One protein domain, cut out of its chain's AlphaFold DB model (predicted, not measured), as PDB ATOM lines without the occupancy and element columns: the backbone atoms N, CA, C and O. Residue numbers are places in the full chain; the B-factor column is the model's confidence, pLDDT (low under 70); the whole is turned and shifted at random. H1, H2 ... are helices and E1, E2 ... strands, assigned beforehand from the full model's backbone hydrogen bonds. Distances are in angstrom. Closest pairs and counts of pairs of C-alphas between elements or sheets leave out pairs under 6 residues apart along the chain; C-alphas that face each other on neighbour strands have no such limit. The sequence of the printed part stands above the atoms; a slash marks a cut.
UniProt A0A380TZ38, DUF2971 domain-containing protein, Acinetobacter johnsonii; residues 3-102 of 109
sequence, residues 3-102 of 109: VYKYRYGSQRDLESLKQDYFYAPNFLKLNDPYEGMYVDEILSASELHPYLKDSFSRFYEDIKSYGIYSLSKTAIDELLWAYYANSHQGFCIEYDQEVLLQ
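What this domain is: This is residues 3 to 102 of the 109 residues of the protein "DUF2971 domain-containing protein" of Acinetobacter johnsonii (UniProt A0A380TZ38). Two lobes make this model: a small head, where H4 packs on E1 of the two-stranded ribbon E1 and E2, and a helical hairpin, H2 and H3, joined to the head by the long links of residues 19 to 38 and 64 to 77. In the head, H1 follows one end of E1, and H5 follows E2 at the ribbon's other end. The printed part has 100 residues with five named helices and two named strands, in the order E1 H1 H2 H3 H4 E2 H5; the sheet, E1 - E2, is antiparallel and the class is mixed. The whole is loose, with a radius of gyration of the C-alphas of 16.9 A, and spans 47 by 30 by 25 A.

How they stand to each other: Start at E1, residues 3 to 7, whose antiparallel neighbour at 154 degrees is E2, residues 91 to 96; N 5 and O 93, 2.9 A apart, are within hydrogen-bond range. Next comes H1, residues 11 to 18; its closest C-alphas to E1 are those of Asp 13 and Arg 7, 6.7 A apart. Farther on, H2, residues 39 to 44, and H3, residues 50 to 63, form a helical hairpin: they touch, with the C-alphas of Leu 43 and Lys 53 closest at 6.1 A, and run opposite ways at a shallow tilt of 19 degrees. H3 is apart from E1. At H4, residues 78 to 84, find Tyr 84, whose C-alpha is 5.6 A from that of Tyr 6, the closest pair of H4 and E1. In H1, H2, H3 and H4 every O i to N i+4 pair is within hydrogen-bond range; H5, residues 97 to 100, is too short for one.

Where its parts are: Find C-alpha 3 at (266.130, 254.269, 259.115), where E1 begins its 13.4 A. H1 covers 10.5 A, H2 8.3 A. From C-alpha 50 at (243.704, 235.564, 287.617), H3 runs 19.8 A. H4 covers 10.0 A, E2 16.9 A and H5 4.9 A, ending at C-alpha 100 at (272.615, 248.722, 263.111).

The domain as a whole: The two C-alphas farthest apart, Lys 18 and Glu 47, are 50.2 A apart. The printed part has no cut; residues 36 to 37 are under pLDDT 70.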
ATOM      1  N   VAL A   3     267.025 253.998 257.984       97.94
ATOM      2  CA  VAL A   3     266.130 254.269 259.115       97.94
ATOM      3  C   VAL A   3     266.627 255.483 259.883       97.94
ATOM      4  O   VAL A   3     267.819 255.778 259.885       97.94
ATOM      5  N   TYR A   4     265.715 256.192 260.533       98.19
ATOM      6  CA  TYR A   4     265.954 257.546 261.013       98.19
ATOM      7  C   TYR A   4     265.640 257.682 262.496       98.19
ATOM      8  O   TYR A   4     264.609 257.195 262.966       98.19
ATOM      9  N   LYS A   5     266.512 258.372 263.234       96.31
ATOM     10  CA  LYS A   5     266.306 258.696 264.646       96.31
ATOM     11  C   LYS A   5     266.263 260.203 264.846       96.31
ATOM     12  O   LYS A   5     267.272 260.883 264.678       96.31
ATOM     13  N   TYR A   6     265.110 260.688 265.282       96.75
ATOM     14  CA  TYR A   6     264.907 262.069 265.699       96.75
ATOM     15  C   TYR A   6     265.482 262.262 267.102       96.75
ATOM     16  O   TYR A   6     265.299 261.411 267.981       96.75
ATOM     17  N   ARG A   7     266.221 263.354 267.296       95.62
ATOM     18  CA  ARG A   7     266.898 263.692 268.546       95.62
ATOM     19  C   ARG A   7     266.622 265.134 268.923       95.62
ATOM     20  O   ARG A   7     266.721 266.037 268.097       95.62
ATOM     21  N   TYR A   8     266.341 265.327 270.207       95.19
ATOM     22  CA  TYR A   8     266.054 266.629 270.792       95.19
ATOM     23  C   TYR A   8     267.268 267.567 270.713       95.19
ATOM     24  O   TYR A   8     267.110 268.765 270.518       95.19
ATOM     25  N   GLY A   9     268.484 267.024 270.838       95.00
ATOM     26  CA  GLY A   9     269.706 267.826 270.957       95.00
ATOM     27  C   GLY A   9     270.101 268.098 272.405       95.00
ATOM     28  O   GLY A   9     270.784 269.072 272.702       95.00
ATOM     29  N   SER A  10     269.665 267.230 273.317       94.62
ATOM     30  CA  SER A  10     270.060 267.277 274.723       94.62
ATOM     31  C   SER A  10     271.543 266.932 274.903       94.62
ATOM     32  O   SER A  10     272.159 266.310 274.035       94.62
ATOM     33  N   GLN A  11     272.109 267.258 276.070       95.94
ATOM     34  CA  GLN A  11     273.489 266.890 276.414       95.94
ATOM     35  C   GLN A  11     273.754 265.388 276.215       95.94
ATOM     36  O   GLN A  11     274.753 265.019 275.603       95.94
ATOM     37  N   ARG A  12     272.813 264.532 276.630       93.12
ATOM     38  CA  ARG A  12     272.887 263.077 276.436       93.12
ATOM     39  C   ARG A  12     272.949 262.684 274.959       93.12
ATOM     40  O   ARG A  12     273.672 261.756 274.614       93.12
ATOM     41  N   ASP A  13     272.190 263.351 274.087       94.38
ATOM     42  CA  ASP A  13     272.203 263.032 272.653       94.38
ATOM     43  C   ASP A  13     273.591 263.328 272.061       94.38
ATOM     44  O   ASP A  13     274.144 262.503 271.336       94.38
ATOM     45  N   LEU A  14     274.196 264.459 272.437       95.44
ATOM     46  CA  LEU A  14     275.543 264.837 271.998       95.44
ATOM     47  C   LEU A  14     276.626 263.916 272.577       95.44
ATOM     48  O   LEU A  14     277.556 263.529 271.870       95.44
ATOM     49  N   GLU A  15     276.502 263.535 273.849       95.06
ATOM     50  CA  GLU A  15     277.405 262.580 274.498       95.06
ATOM     51  C   GLU A  15     277.340 261.202 273.839       95.06
ATOM     52  O   GLU A  15     278.391 260.623 273.574       95.06
ATOM     53  N   SER A  16     276.142 260.727 273.487       91.88
ATOM     54  CA  SER A  16     275.953 259.446 272.793       91.88
ATOM     55  C   SER A  16     276.638 259.394 271.430       91.88
ATOM     56  O   SER A  16     277.263 258.393 271.093       91.88
ATOM     57  N   LEU A  17     276.620 260.508 270.689       92.00
ATOM     58  CA  LEU A  17     277.349 260.638 269.427       92.00
ATOM     59  C   LEU A  17     278.862 260.679 269.647       92.00
ATOM     60  O   LEU A  17     279.615 260.056 268.907       92.00
ATOM     61  N   LYS A  18     279.318 261.416 270.665       94.69
ATOM     62  CA  LYS A  18     280.744 261.561 270.977       94.69
ATOM     63  C   LYS A  18     281.374 260.254 271.465       94.69
ATOM     64  O   LYS A  18     282.547 260.011 271.195       94.69
ATOM     65  N   GLN A  19     280.629 259.473 272.237       91.94
ATOM     66  CA  GLN A  19     281.099 258.247 272.883       91.94
ATOM     67  C   GLN A  19     280.700 256.970 272.129       91.94
ATOM     68  O   GLN A  19     281.007 255.884 272.607       91.94
ATOM     69  N   ASP A  20     280.044 257.103 270.975       88.31
ATOM     70  CA  ASP A  20     279.602 255.993 270.123       88.31
ATOM     71  C   ASP A  20     278.775 254.939 270.881       88.31
ATOM     72  O   ASP A  20     279.054 253.739 270.862       88.31
ATOM     73  N   TYR A  21     277.744 255.400 271.595       88.38
ATOM     74  CA  TYR A  21     276.781 254.513 272.248       88.38
ATOM     75  C   TYR A  21     275.344 254.869 271.883       88.38
ATOM     76  O   TYR A  21     275.013 255.996 271.516       88.38
ATOM     77  N   PHE A  22     274.449 253.895 272.039       89.31
ATOM     78  CA  PHE A  22     273.022 254.078 271.817       89.31
ATOM     79  C   PHE A  22     272.289 254.247 273.141       89.31
ATOM     80  O   PHE A  22     272.418 253.427 274.045       89.31
ATOM     81  N   TYR A  23     271.476 255.298 273.246       88.94
ATOM     82  CA  TYR A  23     270.536 255.443 274.352       88.94
ATOM     83  C   TYR A  23     269.171 254.860 273.973       88.94
ATOM     84  O   TYR A  23     268.475 255.414 273.113       88.94
ATOM     85  N   ALA A  24     268.811 253.755 274.627       89.75
ATOM     86  CA  ALA A  24     267.536 253.060 274.495       89.75
ATOM     87  C   ALA A  24     266.872 252.966 275.885       89.75
ATOM     88  O   ALA A  24     267.197 252.056 276.649       89.75
ATOM     89  N   PRO A  25     266.009 253.927 276.266       87.75
ATOM     90  CA  PRO A  25     265.306 253.872 277.544       87.75
ATOM     91  C   PRO A  25     264.311 252.707 277.563       87.75
ATOM     92  O   PRO A  25     263.811 252.296 276.517       87.75
ATOM     93  N   ASN A  26     263.980 252.202 278.749       88.62
ATOM     94  CA  ASN A  26     262.826 251.317 278.885       88.62
ATOM     95  C   ASN A  26     261.511 252.092 278.689       88.62
ATOM     96  O   ASN A  26     261.487 253.326 278.716       88.62
ATOM     97  N   PHE A  27     260.409 251.362 278.509       85.69
ATOM     98  CA  PHE A  27     259.103 251.945 278.186       85.69
ATOM     99  C   PHE A  27     258.585 252.953 279.235       85.69
ATOM    100  O   PHE A  27     257.782 253.815 278.903       85.69
ATOM    101  N   LEU A  28     259.074 252.897 280.482       84.69
ATOM    102  CA  LEU A  28     258.720 253.842 281.554       84.69
ATOM    103  C   LEU A  28     259.358 255.229 281.382       84.69
ATOM    104  O   LEU A  28     258.951 256.181 282.042       84.69
ATOM    105  N   LYS A  29     260.401 255.337 280.552       86.25
ATOM    106  CA  LYS A  29     261.185 256.562 280.327       86.25
ATOM    107  C   LYS A  29     261.109 257.049 278.876       86.25
ATOM    108  O   LYS A  29     261.951 257.847 278.458       86.25
ATOM    109  N   LEU A  30     260.143 256.549 278.104       86.31
ATOM    110  CA  LEU A  30     259.857 257.082 276.775       86.31
ATOM    111  C   LEU A  30     259.368 258.526 276.888       86.31
ATOM    112  O   LEU A  30     258.793 258.939 277.893       86.31
ATOM    113  N   ASN A  31     259.683 259.322 275.872       78.00
ATOM    114  CA  ASN A  31     259.414 260.756 275.878       78.00
ATOM    115  C   ASN A  31     258.017 261.104 275.345       78.00
ATOM    116  O   ASN A  31     257.616 262.262 275.449       78.00
ATOM    117  N   ASP A  32     257.302 260.135 274.776       79.31
ATOM    118  CA  ASP A  32     255.938 260.300 274.294       79.31
ATOM    119  C   ASP A  32     254.937 259.788 275.340       79.31
ATOM    120  O   ASP A  32     254.993 258.615 275.727       79.31
ATOM    121  N   PRO A  33     254.013 260.643 275.811       73.06
ATOM    122  CA  PRO A  33     253.018 260.257 276.806       73.06
ATOM    123  C   PRO A  33     252.056 259.162 276.317       73.06
ATOM    124  O   PRO A  33     251.400 258.533 277.143       73.06
ATOM    125  N   TYR A  34     251.970 258.916 275.007       74.19
ATOM    126  CA  TYR A  34     251.124 257.886 274.406       74.19
ATOM    127  C   TYR A  34     251.876 256.591 274.058       74.19
ATOM    128  O   TYR A  34     251.236 255.624 273.647       74.19
ATOM    129  N   GLU A  35     253.202 256.531 274.233       73.38
ATOM    130  CA  GLU A  35     253.991 255.301 274.030       73.38
ATOM    131  C   GLU A  35     253.977 254.362 275.262       73.38
ATOM    132  O   GLU A  35     254.493 253.243 275.206       73.38
ATOM    133  N   GLY A  36     253.380 254.791 276.382       65.38
ATOM    134  CA  GLY A  36     253.304 254.024 277.628       65.38
ATOM    135  C   GLY A  36     252.314 252.853 277.583       65.38
ATOM    136  O   GLY A  36     251.215 252.956 277.039       65.38
ATOM    137  N   MET A  37     252.683 251.723 278.201       68.06
ATOM    138  CA  MET A  37     251.745 250.622 278.446       68.06
ATOM    139  C   MET A  37     250.844 250.945 279.647       68.06
ATOM    140  O   MET A  37     251.346 251.138 280.753       68.06
ATOM    141  N   TYR A  38     249.525 250.923 279.435       75.81
ATOM    142  CA  TYR A  38     248.468 251.093 280.448       75.81
ATOM    143  C   TYR A  38     248.339 249.871 281.372       75.81
ATOM    144  O   TYR A  38     247.343 249.145 281.378       75.81
ATOM    145  N   VAL A  39     249.423 249.546 282.071       75.00
ATOM    146  CA  VAL A  39     249.527 248.299 282.835       75.00
ATOM    147  C   VAL A  39     248.693 248.335 284.097       75.00
ATOM    148  O   VAL A  39     248.050 247.334 284.410       75.00
ATOM    149  N   ASP A  40     248.658 249.468 284.789       76.00
ATOM    150  CA  ASP A  40     247.841 249.613 285.989       76.00
ATOM    151  C   ASP A  40     246.356 249.463 285.639       76.00
ATOM    152  O   ASP A  40     245.622 248.745 286.319       76.00
ATOM    153  N   GLU A  41     245.924 250.027 284.509       82.81
ATOM    154  CA  GLU A  41     244.568 249.887 283.989       82.81
ATOM    155  C   GLU A  41     244.245 248.423 283.668       82.81
ATOM    156  O   GLU A  41     243.217 247.911 284.113       82.81
ATOM    157  N   ILE A  42     245.144 247.711 282.980       81.12
ATOM    158  CA  ILE A  42     244.961 246.289 282.654       81.12
ATOM    159  C   ILE A  42     244.907 245.429 283.924       81.12
ATOM    160  O   ILE A  42     244.022 244.586 284.063       81.12
ATOM    161  N   LEU A  43     245.826 245.628 284.871       79.81
ATOM    162  CA  LEU A  43     245.899 244.833 286.102       79.81
ATOM    163  C   LEU A  43     244.762 245.152 287.085       79.81
ATOM    164  O   LEU A  43     244.421 244.304 287.924       79.81
ATOM    165  N   SER A  44     244.183 246.351 286.996       81.81
ATOM    166  CA  SER A  44     243.025 246.776 287.789       81.81
ATOM    167  C   SER A  44     241.684 246.280 287.236       81.81
ATOM    168  O   SER A  44     240.688 246.315 287.960       81.81
ATOM    169  N   ALA A  45     241.648 245.776 285.996       84.94
ATOM    170  CA  ALA A  45     240.425 245.297 285.366       84.94
ATOM    171  C   ALA A  45     239.809 244.129 286.156       84.94
ATOM    172  O   ALA A  45     240.383 243.043 286.265       84.94
ATOM    173  N   SER A  46     238.605 244.346 286.692       77.25
ATOM    174  CA  SER A  46     237.891 243.397 287.558       77.25
ATOM    175  C   SER A  46     237.520 242.082 286.868       77.25
ATOM    176  O   SER A  46     237.324 241.072 287.537       77.25
ATOM    177  N   GLU A  47     237.423 242.090 285.540       85.56
ATOM    178  CA  GLU A  47     237.077 240.922 284.721       85.56
ATOM    179  C   GLU A  47     238.307 240.130 284.252       85.56
ATOM    180  O   GLU A  47     238.168 239.090 283.603       85.56
ATOM    181  N   LEU A  48     239.527 240.586 284.567       84.00
ATOM    182  CA  LEU A  48     240.737 239.903 284.126       84.00
ATOM    183  C   LEU A  48     240.923 238.594 284.901       84.00
ATOM    184  O   LEU A  48     241.113 238.582 286.118       84.00
ATOM    185  N   HIS A  49     240.913 237.477 284.175       89.00
ATOM    186  CA  HIS A  49     241.119 236.157 284.760       89.00
ATOM    187  C   HIS A  49     242.456 236.099 285.540       89.00
ATOM    188  O   HIS A  49     243.482 236.513 284.990       89.00
ATOM    189  N   PRO A  50     242.508 235.532 286.764       87.44
ATOM    190  CA  PRO A  50     243.704 235.564 287.617       87.44
ATOM    191  C   PRO A  50     244.986 235.067 286.938       87.44
ATOM    192  O   PRO A  50     246.030 235.701 287.031       87.44
ATOM    193  N   TYR A  51     244.897 233.984 286.157       88.00
ATOM    194  CA  TYR A  51     246.041 233.477 285.388       88.00
ATOM    195  C   TYR A  51     246.597 234.504 284.386       88.00
ATOM    196  O   TYR A  51     247.812 234.626 284.233       88.00
ATOM    197  N   LEU A  52     245.719 235.250 283.704       86.75
ATOM    198  CA  LEU A  52     246.135 236.298 282.772       86.75
ATOM    199  C   LEU A  52     246.781 237.455 283.527       86.75
ATOM    200  O   LEU A  52     247.810 237.953 283.084       86.75
ATOM    201  N   LYS A  53     246.236 237.824 284.691       87.38
ATOM    202  CA  LYS A  53     246.813 238.851 285.562       87.38
ATOM    203  C   LYS A  53     248.234 238.494 286.000       87.38
ATOM    204  O   LYS A  53     249.143 239.309 285.855       87.38
ATOM    205  N   ASP A  54     248.451 237.263 286.454       88.56
ATOM    206  CA  ASP A  54     249.771 236.791 286.878       88.56
ATOM    207  C   ASP A  54     250.751 236.693 285.702       88.56
ATOM    208  O   ASP A  54     251.916 237.081 285.814       88.56
ATOM    209  N   SER A  55     250.290 236.178 284.557       89.94
ATOM    210  CA  SER A  55     251.110 236.085 283.348       89.94
ATOM    211  C   SER A  55     251.512 237.462 282.830       89.94
ATOM    212  O   SER A  55     252.671 237.661 282.473       89.94
ATOM    213  N   PHE A  56     250.578 238.414 282.816       87.81
ATOM    214  CA  PHE A  56     250.835 239.781 282.382       87.81
ATOM    215  C   PHE A  56     251.753 240.515 283.355       87.81
ATOM    216  O   PHE A  56     252.663 241.199 282.913       87.81
ATOM    217  N   SER A  57     251.592 240.308 284.666       87.31
ATOM    218  CA  SER A  57     252.489 240.887 285.676       87.31
ATOM    219  C   SER A  57     253.930 240.407 285.489       87.31
ATOM    220  O   SER A  57     254.854 241.211 285.503       87.31
ATOM    221  N   ARG A  58     254.139 239.105 285.239       90.19
ATOM    222  CA  ARG A  58     255.480 238.570 284.939       90.19
ATOM    223  C   ARG A  58     256.058 239.146 283.652       90.19
ATOM    224  O   ARG A  58     257.218 239.535 283.641       90.19
ATOM    225  N   PHE A  59     255.252 239.203 282.593       88.44
ATOM    226  CA  PHE A  59     255.657 239.820 281.333       88.44
ATOM    227  C   PHE A  59     256.036 241.290 281.536       88.44
ATOM    228  O   PHE A  59     257.081 241.715 281.064       88.44
ATOM    229  N   TYR A  60     255.233 242.039 282.289       87.19
ATOM    230  CA  TYR A  60     255.477 243.441 282.598       87.19
ATOM    231  C   TYR A  60     256.799 243.662 283.335       87.19
ATOM    232  O   TYR A  60     257.569 244.546 282.968       87.19
ATOM    233  N   GLU A  61     257.084 242.856 284.360       88.56
ATOM    234  CA  GLU A  61     258.361 242.937 285.074       88.56
ATOM    235  C   GLU A  61     259.546 242.575 284.174       88.56
ATOM    236  O   GLU A  61     260.568 243.259 284.223       88.56
ATOM    237  N   ASP A  62     259.401 241.565 283.311       89.12
ATOM    238  CA  ASP A  62     260.436 241.205 282.337       89.12
ATOM    239  C   ASP A  62     260.724 242.376 281.392       89.12
ATOM    240  O   ASP A  62     261.884 242.756 281.186       89.12
ATOM    241  N   ILE A  63     259.668 243.027 280.883       87.25
ATOM    242  CA  ILE A  63     259.860 244.048 279.858       87.25
ATOM    243  C   ILE A  63     260.519 245.338 280.348       87.25
ATOM    244  O   ILE A  63     261.042 246.104 279.538       87.25
ATOM    245  N   LYS A  64     260.558 245.574 281.667       86.44
ATOM    246  CA  LYS A  64     261.265 246.725 282.259       86.44
ATOM    247  C   LYS A  64     262.770 246.692 282.003       86.44
ATOM    248  O   LYS A  64     263.407 247.744 282.085       86.44
ATOM    249  N   SER A  65     263.317 245.510 281.717       86.44
ATOM    250  CA  SER A  65     264.738 245.301 281.439       86.44
ATOM    251  C   SER A  65     265.137 245.600 279.989       86.44
ATOM    252  O   SER A  65     266.322 245.817 279.724       86.44
ATOM    253  N   TYR A  66     264.186 245.661 279.046       87.38
ATOM    254  CA  TYR A  66     264.504 245.971 277.651       87.38
ATOM    255  C   TYR A  66     264.538 247.480 277.404       87.38
ATOM    256  O   TYR A  66     263.644 248.230 277.803       87.38
ATOM    257  N   GLY A  67     265.558 247.910 276.664       88.38
ATOM    258  CA  GLY A  67     265.614 249.239 276.069       88.38
ATOM    259  C   GLY A  67     264.868 249.280 274.737       88.38
ATOM    260  O   GLY A  67     264.997 248.376 273.911       88.38
ATOM    261  N   ILE A  68     264.123 250.356 274.499       89.06
ATOM    262  CA  ILE A  68     263.402 250.605 273.251       89.06
ATOM    263  C   ILE A  68     264.144 251.678 272.454       89.06
ATOM    264  O   ILE A  68     264.433 252.772 272.943       89.06
ATOM    265  N   TYR A  69     264.449 251.368 271.194       91.19
ATOM    266  CA  TYR A  69     265.109 252.287 270.270       91.19
ATOM    267  C   TYR A  69     264.202 252.607 269.075       91.19
ATOM    268  O   TYR A  69     264.332 252.019 268.005       91.19
ATOM    269  N   SER A  70     263.264 253.543 269.258       91.06
ATOM    270  CA  SER A  70     262.271 253.901 268.229       91.06
ATOM    271  C   SER A  70     262.933 254.519 266.992       91.06
ATOM    272  O   SER A  70     263.692 255.480 267.127       91.06
ATOM    273  N   LEU A  71     262.641 253.994 265.801       94.81
ATOM    274  CA  LEU A  71     263.186 254.436 264.513       94.81
ATOM    275  C   LEU A  71     262.051 254.717 263.526       94.81
ATOM    276  O   LEU A  71     261.035 254.030 263.534       94.81
ATOM    277  N   SER A  72     262.257 255.681 262.632       96.25
ATOM    278  CA  SER A  72     261.345 255.998 261.531       96.25
ATOM    279  C   SER A  72     261.892 255.517 260.189       96.25
ATOM    280  O   SER A  72     263.099 255.363 260.008       96.25
ATOM    281  N   LYS A  73     261.002 255.322 259.214       97.19
ATOM    282  CA  LYS A  73     261.361 255.059 257.810       97.19
ATOM    283  C   LYS A  73     261.610 256.338 257.003       97.19
ATOM    284  O   LYS A  73     262.012 256.245 255.850       97.19
ATOM    285  N   THR A  74     261.363 257.513 257.583       97.50
ATOM    286  CA  THR A  74     261.532 258.811 256.916       97.50
ATOM    287  C   THR A  74     262.194 259.839 257.833       97.50
ATOM    288  O   THR A  74     261.985 259.821 259.049       97.50
ATOM    289  N   ALA A  75     262.970 260.751 257.243       97.75
ATOM    290  CA  ALA A  75     263.629 261.871 257.921       97.75
ATOM    291  C   ALA A  75     262.802 263.168 257.935       97.75
ATOM    292  O   ALA A  75     263.238 264.153 258.525       97.75
ATOM    293  N   ILE A  76     261.656 263.199 257.247       97.38
ATOM    294  CA  ILE A  76     260.872 264.422 256.994       97.38
ATOM    295  C   ILE A  76     259.463 264.365 257.597       97.38
ATOM    296  O   ILE A  76     258.563 265.054 257.129       97.38
ATOM    297  N   ASP A  77     259.247 263.524 258.607       97.44
ATOM    298  CA  ASP A  77     257.960 263.467 259.297       97.44
ATOM    299  C   ASP A  77     257.809 264.691 260.210       97.44
ATOM    300  O   ASP A  77     258.545 264.846 261.188       97.44
ATOM    301  N   GLU A  78     256.879 265.581 259.865       96.88
ATOM    302  CA  GLU A  78     256.664 266.841 260.581       96.88
ATOM    303  C   GLU A  78     256.282 266.625 262.047       96.88
ATOM    304  O   GLU A  78     256.757 267.359 262.914       96.88
ATOM    305  N   LEU A  79     255.479 265.599 262.346       94.31
ATOM    306  CA  LEU A  79     255.067 265.302 263.715       94.31
ATOM    307  C   LEU A  79     256.254 264.784 264.524       94.31
ATOM    308  O   LEU A  79     256.463 265.218 265.656       94.31
ATOM    309  N   LEU A  80     257.082 263.912 263.945       94.81
ATOM    310  CA  LEU A  80     258.283 263.442 264.635       94.81
ATOM    311  C   LEU A  80     259.291 264.572 264.867       94.81
ATOM    312  O   LEU A  80     259.899 264.635 265.937       94.81
ATOM    313  N   TRP A  81     259.430 265.506 263.926       96.69
ATOM    314  CA  TRP A  81     260.222 266.716 264.153       96.69
ATOM    315  C   TRP A  81     259.662 267.579 265.291       96.69
ATOM    316  O   TRP A  81     260.432 268.060 266.130       96.69
ATOM    317  N   ALA A  82     258.340 267.748 265.352       94.31
ATOM    318  CA  ALA A  82     257.684 268.534 266.388       94.31
ATOM    319  C   ALA A  82     257.870 267.920 267.788       94.31
ATOM    320  O   ALA A  82     258.270 268.625 268.720       94.31
ATOM    321  N   TYR A  83     257.631 266.611 267.927       90.94
ATOM    322  CA  TYR A  83     257.604 265.922 269.223       90.94
ATOM    323  C   TYR A  83     258.971 265.414 269.698       90.94
ATOM    324  O   TYR A  83     259.249 265.435 270.896       90.94
ATOM    325  N   TYR A  84     259.845 264.972 268.789       92.50
ATOM    326  CA  TYR A  84     261.087 264.271 269.151       92.50
ATOM    327  C   TYR A  84     262.360 265.055 268.827       92.50
ATOM    328  O   TYR A  84     263.430 264.710 269.330       92.50
ATOM    329  N   ALA A  85     262.269 266.118 268.024       95.62
ATOM    330  CA  ALA A  85     263.414 266.934 267.627       95.62
ATOM    331  C   ALA A  85     263.264 268.394 268.071       95.62
ATOM    332  O   ALA A  85     263.465 269.313 267.278       95.62
ATOM    333  N   ASN A  86     262.919 268.594 269.351       95.56
ATOM    334  CA  ASN A  86     262.855 269.904 270.007       95.56
ATOM    335  C   ASN A  86     262.079 270.944 269.181       95.56
ATOM    336  O   ASN A  86     262.617 271.992 268.832       95.56
ATOM    337  N   SER A  87     260.848 270.609 268.781       95.81
ATOM    338  CA  SER A  87     260.012 271.489 267.958       95.81
ATOM    339  C   SER A  87     260.749 272.026 266.722       95.81
ATOM    340  O   SER A  87     260.789 273.230 266.484       95.81
ATOM    341  N   HIS A  88     261.335 271.116 265.934       97.00
ATOM    342  CA  HIS A  88     262.132 271.402 264.730       97.00
ATOM    343  C   HIS A  88     263.518 272.046 264.957       97.00
ATOM    344  O   HIS A  88     264.166 272.433 263.987       97.00
ATOM    345  N   GLN A  89     264.006 272.150 266.197       97.50
ATOM    346  CA  GLN A  89     265.329 272.720 266.516       97.50
ATOM    347  C   GLN A  89     266.403 271.667 266.835       97.50
ATOM    348  O   GLN A  89     267.556 272.012 267.091       97.50
ATOM    349  N   GLY A  90     266.020 270.393 266.871       96.69
ATOM    350  CA  GLY A  90     266.912 269.260 267.085       96.69
ATOM    351  C   GLY A  90     267.558 268.776 265.788       96.69
ATOM    352  O   GLY A  90     267.813 269.543 264.861       96.69
ATOM    353  N   PHE A  91     267.818 267.474 265.706       97.38
ATOM    354  CA  PHE A  91     268.411 266.865 264.518       97.38
ATOM    355  C   PHE A  91     267.892 265.448 264.272       97.38
ATOM    356  O   PHE A  91     267.255 264.832 265.128       97.38
ATOM    357  N   CYS A  92     268.183 264.922 263.085       97.56
ATOM    358  CA  CYS A  92     267.810 263.576 262.674       97.56
ATOM    359  C   CYS A  92     269.053 262.824 262.186       97.56
ATOM    360  O   CYS A  92     269.842 263.365 261.412       97.56
ATOM    361  N   ILE A  93     269.236 261.593 262.661       96.56
ATOM    362  CA  ILE A  93     270.351 260.724 262.274       96.56
ATOM    363  C   ILE A  93     269.823 259.641 261.338       96.56
ATOM    364  O   ILE A  93     268.874 258.939 261.691       96.56
ATOM    365  N   GLU A  94     270.460 259.474 260.183       97.62
ATOM    366  CA  GLU A  94     270.244 258.327 259.303       97.62
ATOM    367  C   GLU A  94     271.171 257.172 259.697       97.62
ATOM    368  O   GLU A  94     272.377 257.352 259.862       97.62
ATOM    369  N   TYR A  95     270.608 255.972 259.791       96.25
ATOM    370  CA  TYR A  95     271.343 254.732 259.987       96.25
ATOM    371  C   TYR A  95     271.087 253.765 258.841       96.25
ATOM    372  O   TYR A  95     269.989 253.690 258.280       96.25
ATOM    373  N   ASP A  96     272.098 252.952 258.547       96.94
ATOM    374  CA  ASP A  96     271.879 251.721 257.810       96.94
ATOM    375  C   ASP A  96     271.354 250.643 258.760       96.94
ATOM    376  O   ASP A  96     272.035 250.257 259.709       96.94
ATOM    377  N   GLN A  97     270.132 250.165 258.521       95.12
ATOM    378  CA  GLN A  97     269.499 249.177 259.390       95.12
ATOM    379  C   GLN A  97     270.295 247.868 259.461       95.12
ATOM    380  O   GLN A  97     270.340 247.249 260.519       95.12
ATOM    381  N   GLU A  98     270.920 247.436 258.364       95.06
ATOM    382  CA  GLU A  98     271.656 246.168 258.352       95.06
ATOM    383  C   GLU A  98     272.912 246.263 259.213       95.06
ATOM    384  O   GLU A  98     273.223 245.330 259.946       95.06
ATOM    385  N   VAL A  99     273.583 247.417 259.186       94.06
ATOM    386  CA  VAL A  99     274.723 247.706 260.064       94.06
ATOM    387  C   VAL A  99     274.266 247.831 261.517       94.06
ATOM    388  O   VAL A  99     274.879 247.250 262.407       94.06
ATOM    389  N   LEU A 100     273.155 248.532 261.765       91.12
ATOM    390  CA  LEU A 100     272.615 248.722 263.111       91.12
ATOM    391  C   LEU A 100     272.278 247.381 263.787       91.12
ATOM    392  O   LEU A 100     272.574 247.185 264.962       91.12
ATOM    393  N   LEU A 101     271.715 246.430 263.038       90.69
ATOM    394  CA  LEU A 101     271.367 245.095 263.539       90.69
ATOM    395  C   LEU A 101     272.583 244.193 263.814       90.69
ATOM    396  O   LEU A 101     272.438 243.154 264.456       90.69
ATOM    397  N   GLN A 102     273.781 244.565 263.357       91.25
ATOM    398  CA  GLN A 102     275.013 243.821 263.648       91.25
ATOM    399  C   GLN A 102     275.611 244.173 265.017       91.25
ATOM    400  O   GLN A 102     276.544 243.502 265.464       91.25
TER     401      GLN A 102